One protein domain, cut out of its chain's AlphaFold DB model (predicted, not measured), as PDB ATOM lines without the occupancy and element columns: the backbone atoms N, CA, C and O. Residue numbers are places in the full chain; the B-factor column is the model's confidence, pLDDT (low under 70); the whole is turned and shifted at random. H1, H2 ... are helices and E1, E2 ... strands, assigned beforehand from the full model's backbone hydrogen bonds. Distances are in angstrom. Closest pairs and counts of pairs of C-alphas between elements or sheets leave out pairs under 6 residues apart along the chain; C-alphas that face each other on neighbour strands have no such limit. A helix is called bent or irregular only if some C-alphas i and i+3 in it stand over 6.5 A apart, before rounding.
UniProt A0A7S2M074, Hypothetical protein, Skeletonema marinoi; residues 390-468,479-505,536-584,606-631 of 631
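What this domain is: This is residues 390 to 468, 479 to 505, 536 to 584 and 606 to 631 of the 631 residues of the protein "Hypothetical protein" of Skeletonema marinoi (UniProt A0A7S2M074). A strongly twisted sheet of four strands forms a wall, with H4, H5 and H6 packed over one of its faces and the other face bare of named helices. Farther out, the arm H3b of the bent helix H3 packs on H6 and the short H7 on H4, while H1 and H2 lie at one end of the longest axis. The 181 printed residues have seven named helices and four named strands, in the order H1 H2 H3 H4 H5 E1 E2 H6 E3 E4 H7, a mixed class. The sheet runs E1, E2, E4, E3, antiparallel throughout. The whole is compact, with a radius of gyration of the C-alphas of 16.8 A and spans of 53 by 41 by 29 A.

Where its parts are: The strands are E1, residues 496 to 504, E2, 537 to 546 and 28.1 A long, E3, 575 to 581, and E4, 608 to 614. H4, residues 444 to 466, is 33.1 A long, H5 is 484 to 493, and H6, 555 to 571, is 25.7 A long. H1, residues 390 to 404, starts at C-alpha 390 (-17.819, -6.837, 30.083); H2 is 410 to 414. H3, 416 to 438, was assigned as one helix by its hydrogen bonds but is bent, with C-alphas 426 and 429 7.1 A apart; its arms are H3a, 416 to 426, and H3b, 429 to 438. H7, 625 to 628, ends at C-alpha 628 (3.357, 16.192, 33.291).

How they stand to each other: Across the sheet, N 501 and O 540 of E1 and E2 are 2.7 A apart, N 543 and O 611 of E2 and E4 2.8 A, and N 579 and O 610 of E3 and E4 2.9 A, each within hydrogen-bond range. E2, H6 and E3 form a split strand-helix-strand unit, two strands running the same way with E4 between them, its crossover right-handed. The sheet and H4, H5 and H6 on the same face make two layers. H6 runs along E4, at 7 degrees on the local plane. H4 touches H6 at a steep tilt of 46 degrees, closest at the C-alphas of Glu 454 and Val 568, 6.5 A. H3b touches H6 at a shallow tilt of 24 degrees, opposite ways, closest at the C-alphas of Ile 431 and Ala 567, 6.4 A. H7 touches H4, closest at the C-alphas of Leu 626 and Ala 451, 7.2 A. H2 and H3a only just touch, only at the corner, with 3 pairs of C-alphas within 8 A. Every O i to N i+4 pair is within range in H1, H3b, H4 and H5; H3a has 5 of 7, H6 11 of 13, and H2 0 of 1 with 1 of 2 O i to N i+3 pairs; H7 is too short for such a pair.

The domain as a whole: The C-alphas farthest apart, of Asp 414 and Gln 550, are 53.6 A apart. Three cuts leave C-alphas 468 and 479 16.9 A apart, 505 and 536 6.8 A, and 584 and 606 10.2 A. Of the links printed whole, none is long. Mean pLDDT of the printed part is 80.6; 31 residues are under 70, among them 438 to 443 and 549 to 556.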
ATOM      1  N   GLU A 390     -19.164  -6.997  29.520       66.88
ATOM      2  CA  GLU A 390     -17.819  -6.837  30.083       66.88
ATOM      3  C   GLU A 390     -17.421  -5.358  30.250       66.88
ATOM      4  O   GLU A 390     -16.763  -4.991  31.228       66.88
ATOM      5  N   GLU A 391     -17.915  -4.490  29.367       71.38
ATOM      6  CA  GLU A 391     -17.758  -3.038  29.422       71.38
ATOM      7  C   GLU A 391     -18.294  -2.419  30.723       71.38
ATOM      8  O   GLU A 391     -17.611  -1.616  31.366       71.38
ATOM      9  N   VAL A 392     -19.463  -2.852  31.201       77.81
ATOM     10  CA  VAL A 392     -20.042  -2.363  32.461       77.81
ATOM     11  C   VAL A 392     -19.182  -2.807  33.647       77.81
ATOM     12  O   VAL A 392     -18.948  -2.041  34.588       77.81
ATOM     13  N   LEU A 393     -18.652  -4.033  33.620       74.56
ATOM     14  CA  LEU A 393     -17.710  -4.506  34.643       74.56
ATOM     15  C   LEU A 393     -16.380  -3.740  34.597       74.56
ATOM     16  O   LEU A 393     -15.793  -3.463  35.651       74.56
ATOM     17  N   MET A 394     -15.914  -3.374  33.404       70.62
ATOM     18  CA  MET A 394     -14.719  -2.563  33.188       70.62
ATOM     19  C   MET A 394     -14.899  -1.158  33.774       70.62
ATOM     20  O   MET A 394     -14.096  -0.744  34.618       70.62
ATOM     21  N   GLN A 395     -15.999  -0.481  33.435       77.69
ATOM     22  CA  GLN A 395     -16.378   0.815  34.005       77.69
ATOM     23  C   GLN A 395     -16.480   0.747  35.536       77.69
ATOM     24  O   GLN A 395     -15.928   1.598  36.237       77.69
ATOM     25  N   ARG A 396     -17.073  -0.320  36.092       79.12
ATOM     26  CA  ARG A 396     -17.133  -0.536  37.555       79.12
ATOM     27  C   ARG A 396     -15.748  -0.612  38.198       79.12
ATOM     28  O   ARG A 396     -15.534  -0.046  39.278       79.12
ATOM     29  N   ARG A 397     -14.787  -1.289  37.559       77.56
ATOM     30  CA  ARG A 397     -13.400  -1.358  38.057       77.56
ATOM     31  C   ARG A 397     -12.713   0.004  37.998       77.56
ATOM     32  O   ARG A 397     -12.028   0.349  38.962       77.56
ATOM     33  N   ILE A 398     -12.927   0.775  36.930       77.19
ATOM     34  CA  ILE A 398     -12.402   2.144  36.796       77.19
ATOM     35  C   ILE A 398     -12.936   3.021  37.934       77.19
ATOM     36  O   ILE A 398     -12.148   3.573  38.702       77.19
ATOM     37  N   VAL A 399     -14.259   3.072  38.122       82.38
ATOM     38  CA  VAL A 399     -14.904   3.894  39.162       82.38
ATOM     39  C   VAL A 399     -14.407   3.523  40.559       82.38
ATOM     40  O   VAL A 399     -14.107   4.401  41.372       82.38
ATOM     41  N   THR A 400     -14.267   2.227  40.840       81.19
ATOM     42  CA  THR A 400     -13.753   1.753  42.133       81.19
ATOM     43  C   THR A 400     -12.310   2.209  42.362       81.19
ATOM     44  O   THR A 400     -11.988   2.688  43.451       81.19
ATOM     45  N   LYS A 401     -11.444   2.117  41.343       77.19
ATOM     46  CA  LYS A 401     -10.056   2.602  41.429       77.19
ATOM     47  C   LYS A 401      -9.995   4.116  41.605       77.19
ATOM     48  O   LYS A 401      -9.257   4.590  42.463       77.19
ATOM     49  N   CYS A 402     -10.815   4.874  40.886       78.94
ATOM     50  CA  CYS A 402     -10.894   6.322  41.059       78.94
ATOM     51  C   CYS A 402     -11.331   6.709  42.477       78.94
ATOM     52  O   CYS A 402     -10.681   7.552  43.094       78.94
ATOM     53  N   ARG A 403     -12.326   6.025  43.060       83.06
ATOM     54  CA  ARG A 403     -12.704   6.233  44.470       83.06
ATOM     55  C   ARG A 403     -11.551   5.943  45.432       83.06
ATOM     56  O   ARG A 403     -11.340   6.714  46.362       83.06
ATOM     57  N   GLN A 404     -10.775   4.881  45.200       81.31
ATOM     58  CA  GLN A 404      -9.587   4.571  46.014       81.31
ATOM     59  C   GLN A 404      -8.499   5.650  45.918       81.31
ATOM     60  O   GLN A 404      -7.754   5.853  46.874       81.31
ATOM     61  N   LEU A 405      -8.427   6.355  44.788       74.62
ATOM     62  CA  LEU A 405      -7.539   7.499  44.576       74.62
ATOM     63  C   LEU A 405      -8.134   8.831  45.074       74.62
ATOM     64  O   LEU A 405      -7.480   9.868  44.971       74.62
ATOM     65  N   GLY A 406      -9.355   8.824  45.620       83.94
ATOM     66  CA  GLY A 406     -10.057  10.036  46.044       83.94
ATOM     67  C   GLY A 406     -10.526  10.914  44.877       83.94
ATOM     68  O   GLY A 406     -10.660  12.126  45.045       83.94
ATOM     69  N   ILE A 407     -10.740  10.323  43.698       82.75
ATOM     70  CA  ILE A 407     -11.290  10.986  42.512       82.75
ATOM     71  C   ILE A 407     -12.807  10.730  42.483       82.75
ATOM     72  O   ILE A 407     -13.227   9.566  42.461       82.75
ATOM     73  N   PRO A 408     -13.647  11.780  42.505       81.50
ATOM     74  CA  PRO A 408     -15.094  11.618  42.468       81.50
ATOM     75  C   PRO A 408     -15.543  11.033  41.112       81.50
ATOM     76  O   PRO A 408     -15.079  11.501  40.073       81.50
ATOM     77  N   PRO A 409     -16.475  10.059  41.086       79.81
ATOM     78  CA  PRO A 409     -16.890   9.383  39.852       79.81
ATOM     79  C   PRO A 409     -17.466  10.303  38.773       79.81
ATOM     80  O   PRO A 409     -17.305  10.012  37.596       79.81
ATOM     81  N   LYS A 410     -18.111  11.411  39.169       81.44
ATOM     82  CA  LYS A 410     -18.736  12.366  38.238       81.44
ATOM     83  C   LYS A 410     -17.729  12.928  37.228       81.44
ATOM     84  O   LYS A 410     -18.024  13.017  36.052       81.44
ATOM     85  N   VAL A 411     -16.495  13.169  37.672       77.19
ATOM     86  CA  VAL A 411     -15.411  13.712  36.837       77.19
ATOM     87  C   VAL A 411     -14.968  12.744  35.731       77.19
ATOM     88  O   VAL A 411     -14.363  13.171  34.757       77.19
ATOM     89  N   ILE A 412     -15.253  11.446  35.870       69.69
ATOM     90  CA  ILE A 412     -14.845  10.416  34.904       69.69
ATOM     91  C   ILE A 412     -15.767  10.409  33.679       69.69
ATOM     92  O   ILE A 412     -15.327  10.037  32.600       69.69
ATOM     93  N   MET A 413     -17.041  10.774  33.850       70.38
ATOM     94  CA  MET A 413     -18.062  10.601  32.811       70.38
ATOM     95  C   MET A 413     -18.136  11.792  31.848       70.38
ATOM     96  O   MET A 413     -18.559  11.605  30.715       70.38
ATOM     97  N   ASP A 414     -17.715  12.984  32.282       72.44
ATOM     98  CA  ASP A 414     -18.013  14.213  31.541       72.44
ATOM     99  C   ASP A 414     -16.951  14.555  30.476       72.44
ATOM    100  O   ASP A 414     -17.320  14.999  29.395       72.44
ATOM    101  N   GLU A 415     -15.646  14.325  30.718       75.94
ATOM    102  CA  GLU A 415     -14.579  14.623  29.737       75.94
ATOM    103  C   GLU A 415     -13.314  13.757  29.932       75.94
ATOM    104  O   GLU A 415     -12.549  13.945  30.886       75.94
ATOM    105  N   GLU A 416     -13.021  12.857  28.981       67.25
ATOM    106  CA  GLU A 416     -11.805  12.017  28.996       67.25
ATOM    107  C   GLU A 416     -10.505  12.843  29.067       67.25
ATOM    108  O   GLU A 416      -9.535  12.439  29.715       67.25
ATOM    109  N   SER A 417     -10.495  14.034  28.457       65.31
ATOM    110  CA  SER A 417      -9.348  14.952  28.436       65.31
ATOM    111  C   SER A 417      -9.029  15.544  29.817       65.31
ATOM    112  O   SER A 417      -7.859  15.712  30.168       65.31
ATOM    113  N   LYS A 418     -10.048  15.818  30.643       76.19
ATOM    114  CA  LYS A 418      -9.873  16.362  32.002       76.19
ATOM    115  C   LYS A 418      -9.444  15.298  32.996       76.19
ATOM    116  O   LYS A 418      -8.739  15.603  33.961       76.19
ATOM    117  N   TRP A 419      -9.842  14.052  32.766       73.56
ATOM    118  CA  TRP A 419      -9.546  12.973  33.694       73.56
ATOM    119  C   TRP A 419      -8.042  12.741  33.866       73.56
ATOM    120  O   TRP A 419      -7.578  12.569  34.993       73.56
ATOM    121  N   GLY A 420      -7.276  12.842  32.780       71.88
ATOM    122  CA  GLY A 420      -5.816  12.800  32.819       71.88
ATOM    123  C   GLY A 420      -5.192  13.808  33.770       71.88
ATOM    124  O   GLY A 420      -4.369  13.452  34.611       71.88
ATOM    125  N   LYS A 421      -5.652  15.059  33.681       79.56
ATOM    126  CA  LYS A 421      -5.208  16.142  34.558       79.56
ATOM    127  C   LYS A 421      -5.579  15.870  36.013       79.56
ATOM    128  O   LYS A 421      -4.735  16.003  36.883       79.56
ATOM    129  N   VAL A 422      -6.798  15.409  36.290       82.56
ATOM    130  CA  VAL A 422      -7.247  15.116  37.665       82.56
ATOM    131  C   VAL A 422      -6.489  13.935  38.274       82.56
ATOM    132  O   VAL A 422      -6.134  13.957  39.456       82.56
ATOM    133  N   LEU A 423      -6.220  12.903  37.476       77.00
ATOM    134  CA  LEU A 423      -5.393  11.770  37.878       77.00
ATOM    135  C   LEU A 423      -3.961  12.230  38.173       77.00
ATOM    136  O   LEU A 423      -3.396  11.851  39.205       77.00
ATOM    137  N   TYR A 424      -3.414  13.092  37.311       78.31
ATOM    138  CA  TYR A 424      -2.119  13.715  37.529       78.31
ATOM    139  C   TYR A 424      -2.107  14.597  38.775       78.31
ATOM    140  O   TYR A 424      -1.227  14.419  39.595       78.31
ATOM    141  N   ASP A 425      -3.084  15.459  39.027       83.56
ATOM    142  CA  ASP A 425      -3.084  16.326  40.213       83.56
ATOM    143  C   ASP A 425      -3.073  15.505  41.518       83.56
ATOM    144  O   ASP A 425      -2.445  15.878  42.514       83.56
ATOM    145  N   LYS A 426      -3.727  14.334  41.521       82.81
ATOM    146  CA  LYS A 426      -3.750  13.425  42.678       82.81
ATOM    147  C   LYS A 426      -2.473  12.608  42.839       82.81
ATOM    148  O   LYS A 426      -2.025  12.387  43.967       82.81
ATOM    149  N   LEU A 427      -1.906  12.108  41.744       78.62
ATOM    150  CA  LEU A 427      -0.721  11.244  41.779       78.62
ATOM    151  C   LEU A 427       0.591  12.020  41.634       78.62
ATOM    152  O   LEU A 427       1.643  11.532  42.047       78.62
ATOM    153  N   GLY A 428       0.513  13.234  41.110       78.31
ATOM    154  CA  GLY A 428       1.591  14.096  40.653       78.31
ATOM    155  C   GLY A 428       2.562  14.382  41.769       78.31
ATOM    156  O   GLY A 428       3.725  14.054  41.622       78.31
ATOM    157  N   LEU A 429       2.104  14.811  42.948       79.12
ATOM    158  CA  LEU A 429       2.999  15.032  44.095       79.12
ATOM    159  C   LEU A 429       3.794  13.779  44.489       79.12
ATOM    160  O   LEU A 429       4.970  13.858  44.842       79.12
ATOM    161  N   ARG A 430       3.175  12.595  44.425       76.50
ATOM    162  CA  ARG A 430       3.856  11.335  44.750       76.50
ATOM    163  C   ARG A 430       4.838  10.941  43.653       76.50
ATOM    164  O   ARG A 430       5.941  10.493  43.963       76.50
ATOM    165  N   ILE A 431       4.442  11.105  42.398       76.44
ATOM    166  CA  ILE A 431       5.256  10.814  41.221       76.44
ATOM    167  C   ILE A 431       6.426  11.789  41.156       76.44
ATOM    168  O   ILE A 431       7.558  11.335  41.144       76.44
ATOM    169  N   GLN A 432       6.188  13.095  41.225       77.81
ATOM    170  CA  GLN A 432       7.196  14.141  41.356       77.81
ATOM    171  C   GLN A 432       8.095  13.902  42.564       77.81
ATOM    172  O   GLN A 432       9.294  14.097  42.458       77.81
ATOM    173  N   SER A 433       7.591  13.433  43.710       80.50
ATOM    174  CA  SER A 433       8.463  13.090  44.843       80.50
ATOM    175  C   SER A 433       9.387  11.910  44.527       80.50
ATOM    176  O   SER A 433      10.561  11.922  44.897       80.50
ATOM    177  N   ILE A 434       8.886  10.890  43.828       75.94
ATOM    178  CA  ILE A 434       9.710   9.768  43.372       75.94
ATOM    179  C   ILE A 434      10.715  10.271  42.338       75.94
ATOM    180  O   ILE A 434      11.906  10.033  42.506       75.94
ATOM    181  N   LEU A 435      10.263  11.004  41.325       74.56
ATOM    182  CA  LEU A 435      11.070  11.487  40.215       74.56
ATOM    183  C   LEU A 435      12.083  12.545  40.643       74.56
ATOM    184  O   LEU A 435      13.232  12.429  40.275       74.56
ATOM    185  N   SER A 436      11.755  13.492  41.513       77.56
ATOM    186  CA  SER A 436      12.723  14.455  42.069       77.56
ATOM    187  C   SER A 436      13.841  13.767  42.852       77.56
ATOM    188  O   SER A 436      14.997  14.163  42.758       77.56
ATOM    189  N   ARG A 437      13.533  12.684  43.576       71.56
ATOM    190  CA  ARG A 437      14.546  11.843  44.239       71.56
ATOM    191  C   ARG A 437      15.325  10.961  43.261       71.56
ATOM    192  O   ARG A 437      16.380  10.451  43.621       71.56
ATOM    193  N   SER A 438      14.775  10.752  42.069       65.88
ATOM    194  CA  SER A 438      15.297   9.883  41.009       65.88
ATOM    195  C   SER A 438      16.122  10.625  39.964       65.88
ATOM    196  O   SER A 438      17.035  10.046  39.392       65.88
ATOM    197  N   CYS A 439      15.787  11.889  39.738       63.03
ATOM    198  CA  CYS A 439      16.251  12.768  38.672       63.03
ATOM    199  C   CYS A 439      16.927  14.019  39.262       63.03
ATOM    200  O   CYS A 439      17.009  15.047  38.601       63.03
ATOM    201  N   SER A 440      17.358  13.970  40.531       59.22
ATOM    202  CA  SER A 440      18.067  15.084  41.182       59.22
ATOM    203  C   SER A 440      19.483  15.288  40.623       59.22
ATOM    204  O   SER A 440      20.121  16.295  40.918       59.22
ATOM    205  N   SER A 441      19.984  14.335  39.841       54.88
ATOM    206  CA  SER A 441      21.124  14.471  38.941       54.88
ATOM    207  C   SER A 441      20.587  14.613  37.518       54.88
ATOM    208  O   SER A 441      19.519  14.091  37.215       54.88
ATOM    209  N   ALA A 442      21.325  15.274  36.626       58.53
ATOM    210  CA  ALA A 442      21.031  15.419  35.193       58.53
ATOM    211  C   ALA A 442      20.980  14.079  34.404       58.53
ATOM    212  O   ALA A 442      21.242  14.032  33.203       58.53
ATOM    213  N   ASP A 443      20.661  12.976  35.075       63.91
ATOM    214  CA  ASP A 443      20.602  11.629  34.552       63.91
ATOM    215  C   ASP A 443      19.323  11.459  33.729       63.91
ATOM    216  O   ASP A 443      18.275  11.006  34.203       63.91
ATOM    217  N   THR A 444      19.456  11.749  32.437       72.38
ATOM    218  CA  THR A 444      18.523  11.402  31.347       72.38
ATOM    219  C   THR A 444      18.040   9.943  31.388       72.38
ATOM    220  O   THR A 444      17.004   9.596  30.816       72.38
ATOM    221  N   ASN A 445      18.748   9.084  32.123       85.06
ATOM    222  CA  ASN A 445      18.447   7.675  32.317       85.06
ATOM    223  C   ASN A 445      17.106   7.419  33.017       85.06
ATOM    224  O   ASN A 445      16.370   6.541  32.573       85.06
ATOM    225  N   ALA A 446      16.749   8.157  34.073       85.88
ATOM    226  CA  ALA A 446      15.511   7.879  34.814       85.88
ATOM    227  C   ALA A 446      14.264   8.152  33.955       85.88
ATOM    228  O   ALA A 446      13.375   7.302  33.871       85.88
ATOM    229  N   SER A 447      14.242   9.283  33.243       87.00
ATOM    230  CA  SER A 447      13.184   9.610  32.282       87.00
ATOM    231  C   SER A 447      13.123   8.586  31.150       87.00
ATOM    232  O   SER A 447      12.044   8.095  30.824       87.00
ATOM    233  N   ARG A 448      14.278   8.173  30.606       90.81
ATOM    234  CA  ARG A 448      14.343   7.120  29.579       90.81
ATOM    235  C   ARG A 448      13.764   5.792  30.077       90.81
ATOM    236  O   ARG A 448      13.016   5.144  29.349       90.81
ATOM    237  N   ILE A 449      14.058   5.396  31.315       91.75
ATOM    238  CA  ILE A 449      13.532   4.165  31.929       91.75
ATOM    239  C   ILE A 449      12.017   4.250  32.128       91.75
ATOM    240  O   ILE A 449      11.312   3.287  31.832       91.75
ATOM    241  N   VAL A 450      11.509   5.393  32.596       91.06
ATOM    242  CA  VAL A 450      10.065   5.629  32.744       91.06
ATOM    243  C   VAL A 450       9.359   5.519  31.395       91.06
ATOM    244  O   VAL A 450       8.440   4.710  31.280       91.06
ATOM    245  N   ALA A 451       9.847   6.227  30.368       91.12
ATOM    246  CA  ALA A 451       9.310   6.148  29.007       91.12
ATOM    247  C   ALA A 451       9.313   4.710  28.472       91.12
ATOM    248  O   ALA A 451       8.362   4.273  27.828       91.12
ATOM    249  N   THR A 452      10.377   3.959  28.769       93.06
ATOM    250  CA  THR A 452      10.531   2.570  28.329       93.06
ATOM    251  C   THR A 452       9.518   1.645  29.011       93.06
ATOM    252  O   THR A 452       8.870   0.840  28.342       93.06
ATOM    253  N   PHE A 453       9.336   1.757  30.334       93.50
ATOM    254  CA  PHE A 453       8.316   0.980  31.046       93.50
ATOM    255  C   PHE A 453       6.903   1.326  30.579       93.50
ATOM    256  O   PHE A 453       6.095   0.424  30.367       93.50
ATOM    257  N   GLU A 454       6.616   2.612  30.420       91.44
ATOM    258  CA  GLU A 454       5.322   3.114  29.973       91.44
ATOM    259  C   GLU A 454       4.990   2.631  28.560       91.44
ATOM    260  O   GLU A 454       3.971   1.968  28.370       91.44
ATOM    261  N   SER A 455       5.887   2.845  27.591       90.69
ATOM    262  CA  SER A 455       5.696   2.384  26.211       90.69
ATOM    263  C   SER A 455       5.482   0.871  26.140       90.69
ATOM    264  O   SER A 455       4.566   0.401  25.459       90.69
ATOM    265  N   TYR A 456       6.255   0.100  26.915       91.62
ATOM    266  CA  TYR A 456       6.081  -1.347  27.002       91.62
ATOM    267  C   TYR A 456       4.692  -1.728  27.537       91.62
ATOM    268  O   TYR A 456       4.002  -2.546  26.929       91.62
ATOM    269  N   LEU A 457       4.252  -1.137  28.652       90.31
ATOM    270  CA  LEU A 457       2.965  -1.466  29.275       90.31
ATOM    271  C   LEU A 457       1.767  -1.020  28.425       90.31
ATOM    272  O   LEU A 457       0.804  -1.777  28.303       90.31
ATOM    273  N   VAL A 458       1.841   0.156  27.798       86.94
ATOM    274  CA  VAL A 458       0.803   0.655  26.883       86.94
ATOM    275  C   VAL A 458       0.707  -0.239  25.648       86.94
ATOM    276  O   VAL A 458      -0.389  -0.675  25.301       86.94
ATOM    277  N   SER A 459       1.840  -0.598  25.033       86.44
ATOM    278  CA  SER A 459       1.839  -1.502  23.874       86.44
ATOM    279  C   SER A 459       1.222  -2.862  24.200       86.44
ATOM    280  O   SER A 459       0.471  -3.408  23.397       86.44
ATOM    281  N   LEU A 460       1.468  -3.381  25.406       84.75
ATOM    282  CA  LEU A 460       0.909  -4.645  25.861       84.75
ATOM    283  C   LEU A 460      -0.618  -4.584  25.977       84.75
ATOM    284  O   LEU A 460      -1.302  -5.528  25.588       84.75
ATOM    285  N   ALA A 461      -1.158  -3.479  26.491       82.00
ATOM    286  CA  ALA A 461      -2.603  -3.307  26.589       82.00
ATOM    287  C   ALA A 461      -3.262  -3.116  25.223       82.00
ATOM    288  O   ALA A 461      -4.280  -3.754  24.954       82.00
ATOM    289  N   LEU A 462      -2.662  -2.309  24.345       81.06
ATOM    290  CA  LEU A 462      -3.156  -2.136  22.978       81.06
ATOM    291  C   LEU A 462      -3.149  -3.466  22.218       81.06
ATOM    292  O   LEU A 462      -4.120  -3.793  21.540       81.06
ATOM    293  N   HIS A 463      -2.104  -4.275  22.395       78.81
ATOM    294  CA  HIS A 463      -2.015  -5.573  21.737       78.81
ATOM    295  C   HIS A 463      -3.013  -6.591  22.304       78.81
ATOM    296  O   HIS A 463      -3.591  -7.362  21.546       78.81
ATOM    297  N   SER A 464      -3.291  -6.551  23.613       71.69
ATOM    298  CA  SER A 464      -4.309  -7.423  24.214       71.69
ATOM    299  C   SER A 464      -5.713  -7.189  23.649       71.69
ATOM    300  O   SER A 464      -6.477  -8.140  23.544       71.69
ATOM    301  N   LYS A 465      -6.022  -5.956  23.222       70.19
ATOM    302  CA  LYS A 465      -7.290  -5.617  22.559       70.19
ATOM    303  C   LYS A 465      -7.363  -6.146  21.124       70.19
ATOM    304  O   LYS A 465      -8.448  -6.405  20.626       70.19
ATOM    305  N   LEU A 466      -6.218  -6.305  20.460       69.81
ATOM    306  CA  LEU A 466      -6.158  -6.865  19.109       69.81
ATOM    307  C   LEU A 466      -6.366  -8.389  19.122       69.81
ATOM    308  O   LEU A 466      -6.988  -8.933  18.222       69.81
ATOM    309  N   MET A 467      -5.894  -9.059  20.176       64.62
ATOM    310  CA  MET A 467      -5.933 -10.522  20.335       64.62
ATOM    311  C   MET A 467      -7.308 -11.093  20.711       64.62
ATOM    312  O   MET A 467      -7.459 -12.306  20.784       64.62
ATOM    313  N   THR A 468      -8.304 -10.257  21.004       65.75
ATOM    314  CA  THR A 468      -9.679 -10.729  21.241       65.75
ATOM    315  C   THR A 468     -10.455 -10.972  19.945       65.75
ATOM    316  O   THR A 468     -11.582 -11.454  20.007       65.75
ATOM    317  N   PRO A 479       7.482 -10.856  23.264       64.62
ATOM    318  CA  PRO A 479       6.954  -9.552  23.696       64.62
ATOM    319  C   PRO A 479       6.373  -8.637  22.585       64.62
ATOM    320  O   PRO A 479       6.657  -8.852  21.414       64.62
ATOM    321  N   PRO A 480       5.599  -7.580  22.936       67.38
ATOM    322  CA  PRO A 480       5.169  -6.557  21.970       67.38
ATOM    323  C   PRO A 480       6.378  -5.950  21.249       67.38
ATOM    324  O   PRO A 480       7.401  -5.736  21.900       67.38
ATOM    325  N   LEU A 481       6.252  -5.655  19.946       75.31
ATOM    326  CA  LEU A 481       7.300  -5.032  19.124       75.31
ATOM    327  C   LEU A 481       7.675  -3.657  19.697       75.31
ATOM    328  O   LEU A 481       7.050  -2.642  19.399       75.31
ATOM    329  N   GLN A 482       8.682  -3.637  20.560       87.06
ATOM    330  CA  GLN A 482       9.285  -2.420  21.079       87.06
ATOM    331  C   GLN A 482      10.528  -2.077  20.254       87.06
ATOM    332  O   GLN A 482      11.184  -2.982  19.732       87.06
ATOM    333  N   PRO A 483      10.890  -0.788  20.127       89.94
ATOM    334  CA  PRO A 483      12.144  -0.416  19.485       89.94
ATOM    335  C   PRO A 483      13.325  -1.056  20.230       89.94
ATOM    336  O   PRO A 483      13.308  -1.145  21.456       89.94
ATOM    337  N   GLN A 484      14.383  -1.452  19.512       90.06
ATOM    338  CA  GLN A 484      15.564  -2.100  20.108       90.06
ATOM    339  C   GLN A 484      16.130  -1.313  21.307       90.06
ATOM    340  O   GLN A 484      16.443  -1.893  22.343       90.06
ATOM    341  N   ALA A 485      16.117   0.019  21.213       91.38
ATOM    342  CA  ALA A 485      16.563   0.924  22.269       91.38
ATOM    343  C   ALA A 485      15.837   0.749  23.620       91.38
ATOM    344  O   ALA A 485      16.397   1.128  24.652       91.38
ATOM    345  N   ALA A 486      14.609   0.215  23.630       90.75
ATOM    346  CA  ALA A 486      13.862  -0.134  24.839       90.75
ATOM    347  C   ALA A 486      14.378  -1.438  25.469       90.75
ATOM    348  O   ALA A 486      14.518  -1.530  26.690       90.75
ATOM    349  N   TYR A 487      14.699  -2.441  24.647       90.50
ATOM    350  CA  TYR A 487      15.278  -3.695  25.132       90.50
ATOM    351  C   TYR A 487      16.685  -3.503  25.681       90.50
ATOM    352  O   TYR A 487      17.010  -4.134  26.685       90.50
ATOM    353  N   ASP A 488      17.467  -2.598  25.099       91.25
ATOM    354  CA  ASP A 488      18.791  -2.247  25.619       91.25
ATOM    355  C   ASP A 488      18.672  -1.675  27.046       91.25
ATOM    356  O   ASP A 488      19.345  -2.130  27.968       91.25
ATOM    357  N   VAL A 489      17.698  -0.781  27.280       92.00
ATOM    358  CA  VAL A 489      17.389  -0.264  28.629       92.00
ATOM    359  C   VAL A 489      16.940  -1.389  29.566       92.00
ATOM    360  O   VAL A 489      17.337  -1.424  30.733       92.00
ATOM    361  N   PHE A 490      16.125  -2.334  29.089       92.69
ATOM    362  CA  PHE A 490      15.732  -3.488  29.900       92.69
ATOM    363  C   PHE A 490      16.903  -4.405  30.238       92.69
ATOM    364  O   PHE A 490      16.934  -4.933  31.351       92.69
ATOM    365  N   GLN A 491      17.851  -4.589  29.327       91.12
ATOM    366  CA  GLN A 491      19.048  -5.389  29.551       91.12
ATOM    367  C   GLN A 491      19.937  -4.783  30.644       91.12
ATOM    368  O   GLN A 491      20.515  -5.527  31.438       91.12
ATOM    369  N   ASP A 492      19.970  -3.454  30.745       90.06
ATOM    370  CA  ASP A 492      20.735  -2.747  31.774       90.06
ATOM    371  C   ASP A 492      20.102  -2.848  33.174       90.06
ATOM    372  O   ASP A 492      20.809  -2.864  34.189       90.06
ATOM    373  N   ILE A 493      18.766  -2.910  33.262       91.19
ATOM    374  CA  ILE A 493      18.046  -2.824  34.547       91.19
ATOM    375  C   ILE A 493      17.468  -4.156  35.046       91.19
ATOM    376  O   ILE A 493      17.254  -4.319  36.256       91.19
ATOM    377  N   LEU A 494      17.178  -5.101  34.147       91.88
ATOM    378  CA  LEU A 494      16.537  -6.379  34.458       91.88
ATOM    379  C   LEU A 494      17.539  -7.534  34.398       91.88
ATOM    380  O   LEU A 494      18.436  -7.588  33.570       91.88
ATOM    381  N   ALA A 495      17.326  -8.534  35.252       90.31
ATOM    382  CA  ALA A 495      18.080  -9.787  35.219       90.31
ATOM    383  C   ALA A 495      17.686 -10.681  34.029       90.31
ATOM    384  O   ALA A 495      18.413 -11.606  33.672       90.31
ATOM    385  N   SER A 496      16.505 -10.453  33.455       89.81
ATOM    386  CA  SER A 496      16.036 -11.115  32.242       89.81
ATOM    387  C   SER A 496      14.958 -10.268  31.565       89.81
ATOM    388  O   SER A 496      14.250  -9.552  32.283       89.81
ATOM    389  N   PRO A 497      14.746 -10.424  30.245       90.69
ATOM    390  CA  PRO A 497      13.649  -9.766  29.543       90.69
ATOM    391  C   PRO A 497      12.296  -9.978  30.244       90.69
ATOM    392  O   PRO A 497      12.093 -11.041  30.859       90.69
ATOM    393  N   PRO A 498      11.373  -8.997  30.177       92.12
ATOM    394  CA  PRO A 498      10.032  -9.150  30.721       92.12
ATOM    395  C   PRO A 498       9.360 -10.402  30.148       92.12
ATOM    396  O   PRO A 498       9.449 -10.673  28.953       92.12
ATOM    397  N   ARG A 499       8.698 -11.188  31.002       90.25
ATOM    398  CA  ARG A 499       7.995 -12.406  30.564       90.25
ATOM    399  C   ARG A 499       6.510 -12.264  30.753       90.25
ATOM    400  O   ARG A 499       6.066 -11.915  31.844       90.25
ATOM    401  N   ILE A 500       5.757 -12.616  29.729       87.88
ATOM    402  CA  ILE A 500       4.305 -12.594  29.784       87.88
ATOM    403  C   ILE A 500       3.841 -13.988  30.183       87.88
ATOM    404  O   ILE A 500       4.281 -15.002  29.649       87.88
ATOM    405  N   VAL A 501       3.029 -14.031  31.227       86.75
ATOM    406  CA  VAL A 501       2.482 -15.239  31.816       86.75
ATOM    407  C   VAL A 501       0.972 -15.118  31.728       86.75
ATOM    408  O   VAL A 501       0.360 -14.311  32.434       86.75
ATOM    409  N   MET A 502       0.379 -15.945  30.876       82.19
ATOM    410  CA  MET A 502      -1.063 -16.145  30.841       82.19
ATOM    411  C   MET A 502      -1.425 -17.008  32.043       82.19
ATOM    412  O   MET A 502      -1.050 -18.179  32.131       82.19
ATOM    413  N   LYS A 503      -2.077 -16.406  33.037       75.12
ATOM    414  CA  LYS A 503      -2.636 -17.176  34.144       75.12
ATOM    415  C   LYS A 503      -4.088 -17.444  33.827       75.12
ATOM    416  O   LYS A 503      -4.913 -16.541  33.937       75.12
ATOM    417  N   ASN A 504      -4.402 -18.706  33.552       71.38
ATOM    418  CA  ASN A 504      -5.766 -19.181  33.700       71.38
ATOM    419  C   ASN A 504      -6.109 -18.927  35.158       71.38
ATOM    420  O   ASN A 504      -5.529 -19.544  36.063       71.38
ATOM    421  N   LYS A 505      -7.009 -17.974  35.396       64.62
ATOM    422  CA  LYS A 505      -7.624 -17.789  36.699       64.62
ATOM    423  C   LYS A 505      -8.532 -18.996  36.895       64.62
ATOM    424  O   LYS A 505      -9.743 -18.894  36.767       64.62
ATOM    425  N   VAL A 536     -11.544 -16.028  31.998       62.81
ATOM    426  CA  VAL A 536     -10.875 -14.797  31.554       62.81
ATOM    427  C   VAL A 536      -9.367 -14.904  31.795       62.81
ATOM    428  O   VAL A 536      -8.897 -14.928  32.944       62.81
ATOM    429  N   LEU A 537      -8.609 -15.012  30.704       68.94
ATOM    430  CA  LEU A 537      -7.156 -15.028  30.723       68.94
ATOM    431  C   LEU A 537      -6.687 -13.600  30.954       68.94
ATOM    432  O   LEU A 537      -6.777 -12.754  30.075       68.94
ATOM    433  N   ILE A 538      -6.190 -13.321  32.156       75.62
ATOM    434  CA  ILE A 538      -5.600 -12.017  32.452       75.62
ATOM    435  C   ILE A 538      -4.109 -12.115  32.114       75.62
ATOM    436  O   ILE A 538      -3.391 -12.844  32.817       75.62
ATOM    437  N   PRO A 539      -3.611 -11.419  31.075       82.38
ATOM    438  CA  PRO A 539      -2.185 -11.396  30.798       82.38
ATOM    439  C   PRO A 539      -1.454 -10.749  31.976       82.38
ATOM    440  O   PRO A 539      -1.825  -9.681  32.467       82.38
ATOM    441  N   THR A 540      -0.412 -11.415  32.474       89.12
ATOM    442  CA  THR A 540       0.416 -10.889  33.565       89.12
ATOM    443  C   THR A 540       1.862 -10.774  33.115       89.12
ATOM    444  O   THR A 540       2.436 -11.733  32.613       89.12
ATOM    445  N   VAL A 541       2.475  -9.608  33.293       92.31
ATOM    446  CA  VAL A 541       3.874  -9.361  32.932       92.31
ATOM    447  C   VAL A 541       4.749  -9.523  34.163       92.31
ATOM    448  O   VAL A 541       4.467  -8.970  35.223       92.31
ATOM    449  N   HIS A 542       5.825 -10.285  34.045       94.19
ATOM    450  CA  HIS A 542       6.821 -10.478  35.086       94.19
ATOM    451  C   HIS A 542       8.106  -9.732  34.727       94.19
ATOM    452  O   HIS A 542       8.777 -10.080  33.755       94.19
ATOM    453  N   PHE A 543       8.474  -8.765  35.562       95.31
ATOM    454  CA  PHE A 543       9.745  -8.048  35.507       95.31
ATOM    455  C   PHE A 543      10.700  -8.619  36.550       95.31
ATOM    456  O   PHE A 543      10.372  -8.703  37.738       95.31
ATOM    457  N   TYR A 544      11.885  -9.022  36.106       94.31
ATOM    458  CA  TYR A 544      12.861  -9.730  36.922       94.31
ATOM    459  C   TYR A 544      14.005  -8.796  37.290       94.31
ATOM    460  O   TYR A 544      14.799  -8.418  36.442       94.31
ATOM    461  N   PHE A 545      14.111  -8.443  38.566       94.00
ATOM    462  CA  PHE A 545      15.156  -7.570  39.082       94.00
ATOM    463  C   PHE A 545      16.191  -8.387  39.861       94.00
ATOM    464  O   PHE A 545      15.807  -9.185  40.736       94.00
ATOM    465  N   PRO A 546      17.495  -8.184  39.606       90.75
ATOM    466  CA  PRO A 546      18.542  -8.861  40.360       90.75
ATOM    467  C   PRO A 546      18.455  -8.447  41.834       90.75
ATOM    468  O   PRO A 546      18.288  -7.261  42.151       90.75
ATOM    469  N   THR A 547      18.532  -9.408  42.766       86.94
ATOM    470  CA  THR A 547      18.766  -9.023  44.166       86.94
ATOM    471  C   THR A 547      20.216  -8.667  44.355       86.94
ATOM    472  O   THR A 547      21.067  -9.362  43.817       86.94
ATOM    473  N   GLU A 548      20.446  -7.623  45.147       80.25
ATOM    474  CA  GLU A 548      21.746  -7.092  45.552       80.25
ATOM    475  C   GLU A 548      22.820  -8.185  45.637       80.25
ATOM    476  O   GLU A 548      22.898  -8.942  46.608       80.25
ATOM    477  N   GLY A 549      23.612  -8.280  44.566       68.44
ATOM    478  CA  GLY A 549      24.827  -9.073  44.517       68.44
ATOM    479  C   GLY A 549      25.914  -8.404  45.349       68.44
ATOM    480  O   GLY A 549      25.843  -7.218  45.691       68.44
ATOM    481  N   GLN A 550      26.923  -9.182  45.720       57.09
ATOM    482  CA  GLN A 550      27.986  -8.732  46.612       57.09
ATOM    483  C   GLN A 550      28.822  -7.586  46.004       57.09
ATOM    484  O   GLN A 550      29.407  -6.811  46.761       57.09
ATOM    485  N   ASP A 551      28.732  -7.385  44.689       64.25
ATOM    486  CA  ASP A 551      29.408  -6.338  43.928       64.25
ATOM    487  C   ASP A 551      28.694  -4.992  44.132       64.25
ATOM    488  O   ASP A 551      27.628  -4.707  43.583       64.25
ATOM    489  N   GLY A 552      29.247  -4.170  45.025       62.22
ATOM    490  CA  GLY A 552      28.613  -2.969  45.576       62.22
ATOM    491  C   GLY A 552      28.209  -1.870  44.582       62.22
ATOM    492  O   GLY A 552      27.516  -0.946  45.001       62.22
ATOM    493  N   SER A 553      28.580  -1.953  43.300       59.75
ATOM    494  CA  SER A 553      28.296  -0.913  42.298       59.75
ATOM    495  C   SER A 553      26.859  -0.948  41.757       59.75
ATOM    496  O   SER A 553      26.289   0.102  41.481       59.75
ATOM    497  N   SER A 554      26.218  -2.121  41.677       59.09
ATOM    498  CA  SER A 554      24.872  -2.265  41.078       59.09
ATOM    499  C   SER A 554      23.718  -2.126  42.094       59.09
ATOM    500  O   SER A 554      22.543  -2.007  41.740       59.09
ATOM    501  N   ARG A 555      24.023  -2.097  43.401       57.56
ATOM    502  CA  ARG A 555      23.019  -2.285  44.470       57.56
ATOM    503  C   ARG A 555      21.928  -1.216  44.536       57.56
ATOM    504  O   ARG A 555      20.797  -1.532  44.894       57.56
ATOM    505  N   ARG A 556      22.240   0.039  44.203       62.47
ATOM    506  CA  ARG A 556      21.256   1.134  44.275       62.47
ATOM    507  C   ARG A 556      20.258   1.109  43.116       62.47
ATOM    508  O   ARG A 556      19.137   1.573  43.289       62.47
ATOM    509  N   SER A 557      20.616   0.496  41.988       77.31
ATOM    510  CA  SER A 557      19.821   0.565  40.760       77.31
ATOM    511  C   SER A 557      18.579  -0.347  40.815       77.31
ATOM    512  O   SER A 557      17.467   0.108  40.561       77.31
ATOM    513  N   SER A 558      18.676  -1.606  41.268       88.19
ATOM    514  CA  SER A 558      17.528  -2.534  41.137       88.19
ATOM    515  C   SER A 558      16.343  -2.240  42.070       88.19
ATOM    516  O   SER A 558      15.184  -2.490  41.726       88.19
ATOM    517  N   ALA A 559      16.590  -1.743  43.286       89.12
ATOM    518  CA  ALA A 559      15.518  -1.318  44.191       89.12
ATOM    519  C   ALA A 559      14.802  -0.078  43.658       89.12
ATOM    520  O   ALA A 559      13.576   0.001  43.711       89.12
ATOM    521  N   PHE A 560      15.580   0.831  43.096       88.31
ATOM    522  CA  PHE A 560      15.114   2.054  42.488       88.31
ATOM    523  C   PHE A 560      14.259   1.805  41.238       88.31
ATOM    524  O   PHE A 560      13.110   2.236  41.199       88.31
ATOM    525  N   HIS A 561      14.736   1.000  40.283       90.88
ATOM    526  CA  HIS A 561      13.973   0.657  39.076       90.88
ATOM    527  C   HIS A 561      12.641  -0.034  39.393       90.88
ATOM    528  O   HIS A 561      11.645   0.186  38.709       90.88
ATOM    529  N   ARG A 562      12.580  -0.815  40.480       92.88
ATOM    530  CA  ARG A 562      11.312  -1.372  40.974       92.88
ATOM    531  C   ARG A 562      10.350  -0.285  41.433       92.88
ATOM    532  O   ARG A 562       9.168  -0.382  41.133       92.88
ATOM    533  N   ILE A 563      10.833   0.715  42.170       91.88
ATOM    534  CA  ILE A 563      10.012   1.845  42.628       91.88
ATOM    535  C   ILE A 563       9.498   2.649  41.429       91.88
ATOM    536  O   ILE A 563       8.316   2.982  41.415       91.88
ATOM    537  N   LEU A 564      10.334   2.882  40.411       91.44
ATOM    538  CA  LEU A 564       9.907   3.526  39.165       91.44
ATOM    539  C   LEU A 564       8.811   2.724  38.459       91.44
ATOM    540  O   LEU A 564       7.763   3.279  38.144       91.44
ATOM    541  N   LEU A 565       8.994   1.409  38.300       94.06
ATOM    542  CA  LEU A 565       7.963   0.544  37.722       94.06
ATOM    543  C   LEU A 565       6.647   0.616  38.515       94.06
ATOM    544  O   LEU A 565       5.577   0.687  37.917       94.06
ATOM    545  N   TYR A 566       6.702   0.635  39.853       92.88
ATOM    546  CA  TYR A 566       5.504   0.813  40.680       92.88
ATOM    547  C   TYR A 566       4.833   2.166  40.469       92.88
ATOM    548  O   TYR A 566       3.607   2.218  40.468       92.88
ATOM    549  N   ALA A 567       5.607   3.240  40.304       89.50
ATOM    550  CA  ALA A 567       5.071   4.570  40.042       89.50
ATOM    551  C   ALA A 567       4.341   4.615  38.693       89.50
ATOM    552  O   ALA A 567       3.188   5.034  38.655       89.50
ATOM    553  N   VAL A 568       4.965   4.088  37.631       91.06
ATOM    554  CA  VAL A 568       4.356   3.966  36.294       91.06
ATOM    555  C   VAL A 568       3.081   3.126  36.359       91.06
ATOM    556  O   VAL A 568       2.024   3.543  35.897       91.06
ATOM    557  N   CYS A 569       3.137   1.961  37.008       91.94
ATOM    558  CA  CYS A 569       1.957   1.115  37.138       91.94
ATOM    559  C   CYS A 569       0.842   1.803  37.933       91.94
ATOM    560  O   CYS A 569      -0.318   1.707  37.553       91.94
ATOM    561  N   GLN A 570       1.172   2.506  39.018       87.31
ATOM    562  CA  GLN A 570       0.182   3.226  39.811       87.31
ATOM    563  C   GLN A 570      -0.458   4.374  39.024       87.31
ATOM    564  O   GLN A 570      -1.664   4.576  39.159       87.31
ATOM    565  N   PHE A 571       0.324   5.085  38.205       85.56
ATOM    566  CA  PHE A 571      -0.173   6.125  37.308       85.56
ATOM    567  C   PHE A 571      -1.221   5.575  36.340       85.56
ATOM    568  O   PHE A 571      -2.344   6.060  36.321       85.56
ATOM    569  N   HIS A 572      -0.921   4.467  35.666       85.00
ATOM    570  CA  HIS A 572      -1.869   3.817  34.754       85.00
ATOM    571  C   HIS A 572      -2.925   2.944  35.453       85.00
ATOM    572  O   HIS A 572      -3.638   2.182  34.797       85.00
ATOM    573  N   GLY A 573      -3.020   2.980  36.786       83.88
ATOM    574  CA  GLY A 573      -3.966   2.163  37.550       83.88
ATOM    575  C   GLY A 573      -3.748   0.648  37.437       83.88
ATOM    576  O   GLY A 573      -4.662  -0.131  37.722       83.88
ATOM    577  N   LEU A 574      -2.558   0.203  37.038       88.94
ATOM    578  CA  LEU A 574      -2.191  -1.203  36.909       88.94
ATOM    579  C   LEU A 574      -1.931  -1.841  38.276       88.94
ATOM    580  O   LEU A 574      -1.303  -1.267  39.171       88.94
ATOM    581  N   GLU A 575      -2.396  -3.079  38.431       89.94
ATOM    582  CA  GLU A 575      -2.192  -3.838  39.658       89.94
ATOM    583  C   GLU A 575      -0.825  -4.502  39.653       89.94
ATOM    584  O   GLU A 575      -0.434  -5.194  38.714       89.94
ATOM    585  N   THR A 576      -0.093  -4.309  40.744       94.31
ATOM    586  CA  THR A 576       1.266  -4.815  40.873       94.31
ATOM    587  C   THR A 576       1.428  -5.622  42.144       94.31
ATOM    588  O   THR A 576       0.863  -5.328  43.196       94.31
ATOM    589  N   SER A 577       2.237  -6.666  42.055       94.44
ATOM    590  CA  SER A 577       2.649  -7.463  43.203       94.44
ATOM    591  C   SER A 577       4.133  -7.774  43.089       94.44
ATOM    592  O   SER A 577       4.641  -8.003  41.996       94.44
ATOM    593  N   SER A 578       4.853  -7.793  44.212       94.56
ATOM    594  CA  SER A 578       6.220  -8.320  44.234       94.56
ATOM    595  C   SER A 578       6.287  -9.658  44.929       94.56
ATOM    596  O   SER A 578       5.693  -9.875  45.985       94.56
ATOM    597  N   SER A 579       7.109 -10.539  44.376       94.06
ATOM    598  CA  SER A 579       7.517 -11.771  45.028       94.06
ATOM    599  C   SER A 579       9.035 -11.908  45.004       94.06
ATOM    600  O   SER A 579       9.734 -11.352  44.154       94.06
ATOM    601  N   VAL A 580       9.570 -12.626  45.988       92.38
ATOM    602  CA  VAL A 580      10.956 -13.092  45.947       92.38
ATOM    603  C   VAL A 580      10.913 -14.497  45.396       92.38
ATOM    604  O   VAL A 580      10.422 -15.403  46.069       92.38
ATOM    605  N   VAL A 581      11.429 -14.680  44.189       88.31
ATOM    606  CA  VAL A 581      11.634 -16.015  43.650       88.31
ATOM    607  C   VAL A 581      13.029 -16.439  44.099       88.31
ATOM    608  O   VAL A 581      14.017 -15.847  43.653       88.31
ATOM    609  N   PRO A 582      13.158 -17.409  45.027       84.31
ATOM    610  CA  PRO A 582      14.458 -18.021  45.237       84.31
ATOM    611  C   PRO A 582      14.863 -18.621  43.895       84.31
ATOM    612  O   PRO A 582      14.020 -19.263  43.263       84.31
ATOM    613  N   GLU A 583      16.105 -18.412  43.454       77.62
ATOM    614  CA  GLU A 583      16.634 -19.077  42.266       77.62
ATOM    615  C   GLU A 583      16.530 -20.579  42.547       77.62
ATOM    616  O   GLU A 583      17.349 -21.183  43.254       77.62
ATOM    617  N   LYS A 584      15.415 -21.182  42.111       70.94
ATOM    618  CA  LYS A 584      15.214 -22.615  42.202       70.94
ATOM    619  C   LYS A 584      16.348 -23.123  41.359       70.94
ATOM    620  O   LYS A 584      16.322 -22.939  40.147       70.94
ATOM    621  N   GLY A 606      22.002 -15.790  43.868       77.75
ATOM    622  CA  GLY A 606      21.217 -14.641  44.287       77.75
ATOM    623  C   GLY A 606      19.728 -14.947  44.232       77.75
ATOM    624  O   GLY A 606      19.239 -15.665  43.366       77.75
ATOM    625  N   SER A 607      18.968 -14.424  45.186       86.50
ATOM    626  CA  SER A 607      17.519 -14.367  45.008       86.50
ATOM    627  C   SER A 607      17.169 -13.483  43.802       86.50
ATOM    628  O   SER A 607      17.967 -12.677  43.336       86.50
ATOM    629  N   MET A 608      15.957 -13.602  43.276       90.31
ATOM    630  CA  MET A 608      15.477 -12.675  42.255       90.31
ATOM    631  C   MET A 608      14.184 -12.037  42.737       90.31
ATOM    632  O   MET A 608      13.330 -12.699  43.340       90.31
ATOM    633  N   LYS A 609      14.052 -10.728  42.533       93.69
ATOM    634  CA  LYS A 609      12.818 -10.001  42.840       93.69
ATOM    635  C   LYS A 609      11.999  -9.963  41.571       93.69
ATOM    636  O   LYS A 609      12.464  -9.456  40.562       93.69
ATOM    637  N   VAL A 610      10.791 -10.493  41.633       95.12
ATOM    638  CA  VAL A 610       9.868 -10.477  40.504       95.12
ATOM    639  C   VAL A 610       8.768  -9.490  40.825       95.12
ATOM    640  O   VAL A 610       8.112  -9.631  41.860       95.12
ATOM    641  N   VAL A 611       8.596  -8.487  39.971       96.31
ATOM    642  CA  VAL A 611       7.423  -7.614  39.987       96.31
ATOM    643  C   VAL A 611       6.465  -8.144  38.932       96.31
ATOM    644  O   VAL A 611       6.783  -8.166  37.748       96.31
ATOM    645  N   THR A 612       5.318  -8.631  39.380       94.81
ATOM    646  CA  THR A 612       4.222  -9.069  38.525       94.81
ATOM    647  C   THR A 612       3.263  -7.901  38.355       94.81
ATOM    648  O   THR A 612       2.660  -7.462  39.336       94.81
ATOM    649  N   VAL A 613       3.121  -7.428  37.124       94.19
ATOM    650  CA  VAL A 613       2.125  -6.444  36.704       94.19
ATOM    651  C   VAL A 613       0.979  -7.219  36.072       94.19
ATOM    652  O   VAL A 613       1.176  -7.942  35.097       94.19
ATOM    653  N   GLN A 614      -0.203  -7.153  36.668       89.62
ATOM    654  CA  GLN A 614      -1.397  -7.734  36.070       89.62
ATOM    655  C   GLN A 614      -1.959  -6.715  35.091       89.62
ATOM    656  O   GLN A 614      -2.141  -5.555  35.472       89.62
ATOM    657  N   SER A 615      -2.198  -7.140  33.847       70.94
ATOM    658  CA  SER A 615      -2.910  -6.308  32.886       70.94
ATOM    659  C   SER A 615      -4.288  -6.027  33.470       70.94
ATOM    660  O   SER A 615      -5.107  -6.927  33.657       70.94
ATOM    661  N   GLY A 616      -4.472  -4.792  33.912       71.44
ATOM    662  CA  GLY A 616      -5.751  -4.281  34.355       71.44
ATOM    663  C   GLY A 616      -6.317  -3.372  33.282       71.44
ATOM    664  O   GLY A 616      -5.730  -3.189  32.219       71.44
ATOM    665  N   VAL A 617      -7.437  -2.740  33.607       68.75
ATOM    666  CA  VAL A 617      -7.906  -1.592  32.841       68.75
ATOM    667  C   VAL A 617      -6.837  -0.512  32.922       68.75
ATOM    668  O   VAL A 617      -6.583   0.009  34.011       68.75
ATOM    669  N   LEU A 618      -6.173  -0.257  31.797       73.75
ATOM    670  CA  LEU A 618      -5.140   0.757  31.706       73.75
ATOM    671  C   LEU A 618      -5.839   2.111  31.708       73.75
ATOM    672  O   LEU A 618      -6.647   2.413  30.830       73.75
ATOM    673  N   LEU A 619      -5.590   2.883  32.758       70.69
ATOM    674  CA  LEU A 619      -6.166   4.204  32.904       70.69
ATOM    675  C   LEU A 619      -5.396   5.168  31.996       70.69
ATOM    676  O   LEU A 619      -4.179   5.283  32.126       70.69
ATOM    677  N   ALA A 620      -6.117   5.815  31.078       68.62
ATOM    678  CA  ALA A 620      -5.621   6.847  30.168       68.62
ATOM    679  C   ALA A 620      -4.365   6.435  29.366       68.62
ATOM    680  O   ALA A 620      -3.303   7.031  29.531       68.62
ATOM    681  N   PRO A 621      -4.451   5.426  28.478       75.94
ATOM    682  CA  PRO A 621      -3.290   4.929  27.728       75.94
ATOM    683  C   PRO A 621      -2.669   5.967  26.775       75.94
ATOM    684  O   PRO A 621      -1.526   5.800  26.361       75.94
ATOM    685  N   SER A 622      -3.409   7.020  26.416       77.38
ATOM    686  CA  SER A 622      -2.936   8.139  25.590       77.38
ATOM    687  C   SER A 622      -2.073   9.143  26.358       77.38
ATOM    688  O   SER A 622      -1.422   9.985  25.741       77.38
ATOM    689  N   ILE A 623      -2.071   9.073  27.688       78.38
ATOM    690  CA  ILE A 623      -1.468  10.073  28.557       78.38
ATOM    691  C   ILE A 623      -0.118   9.562  29.026       78.38
ATOM    692  O   ILE A 623      -0.049   8.541  29.711       78.38
ATOM    693  N   LYS A 624       0.944  10.287  28.664       83.12
ATOM    694  CA  LYS A 624       2.297   9.931  29.077       83.12
ATOM    695  C   LYS A 624       2.621  10.550  30.418       83.12
ATOM    696  O   LYS A 624       2.428  11.746  30.625       83.12
ATOM    697  N   LEU A 625       3.193   9.758  31.311       81.06
ATOM    698  CA  LEU A 625       3.618  10.193  32.630       81.06
ATOM    699  C   LEU A 625       4.600  11.367  32.548       81.06
ATOM    700  O   LEU A 625       4.509  12.308  33.332       81.06
ATOM    701  N   LEU A 626       5.534  11.307  31.599       81.50
ATOM    702  CA  LEU A 626       6.579  12.318  31.445       81.50
ATOM    703  C   LEU A 626       6.055  13.683  30.994       81.50
ATOM    704  O   LEU A 626       6.664  14.685  31.363       81.50
ATOM    705  N   ASP A 627       4.926  13.737  30.284       81.69
ATOM    706  CA  ASP A 627       4.364  14.999  29.779       81.69
ATOM    707  C   ASP A 627       3.976  15.947  30.924       81.69
ATOM    708  O   ASP A 627       3.958  17.162  30.753       81.69
ATOM    709  N   PHE A 628       3.737  15.408  32.120       72.56
ATOM    710  CA  PHE A 628       3.357  16.192  33.291       72.56
ATOM    711  C   PHE A 628       4.519  16.476  34.244       72.56
ATOM    712  O   PHE A 628       4.391  17.274  35.166       72.56
ATOM    713  N   VAL A 629       5.661  15.811  34.073       69.31
ATOM    714  CA  VAL A 629       6.826  15.983  34.960       69.31
ATOM    715  C   VAL A 629       7.598  17.256  34.612       69.31
ATOM    716  O   VAL A 629       8.295  17.800  35.464       69.31
ATOM    717  N   CYS A 630       7.478  17.719  33.368       60.50
ATOM    718  CA  CYS A 630       8.170  18.897  32.851       60.50
ATOM    719  C   CYS A 630       7.375  20.208  32.984       60.50
ATOM    720  O   CYS A 630       7.887  21.248  32.575       60.50
ATOM    721  N   THR A 631       6.162  20.162  33.540       54.00
ATOM    722  CA  THR A 631       5.347  21.334  33.903       54.00
ATOM    723  C   THR A 631       5.479  21.624  35.385       54.00
ATOM    724  O   THR A 631       5.687  22.804  35.734       54.00
TER     725      THR A 631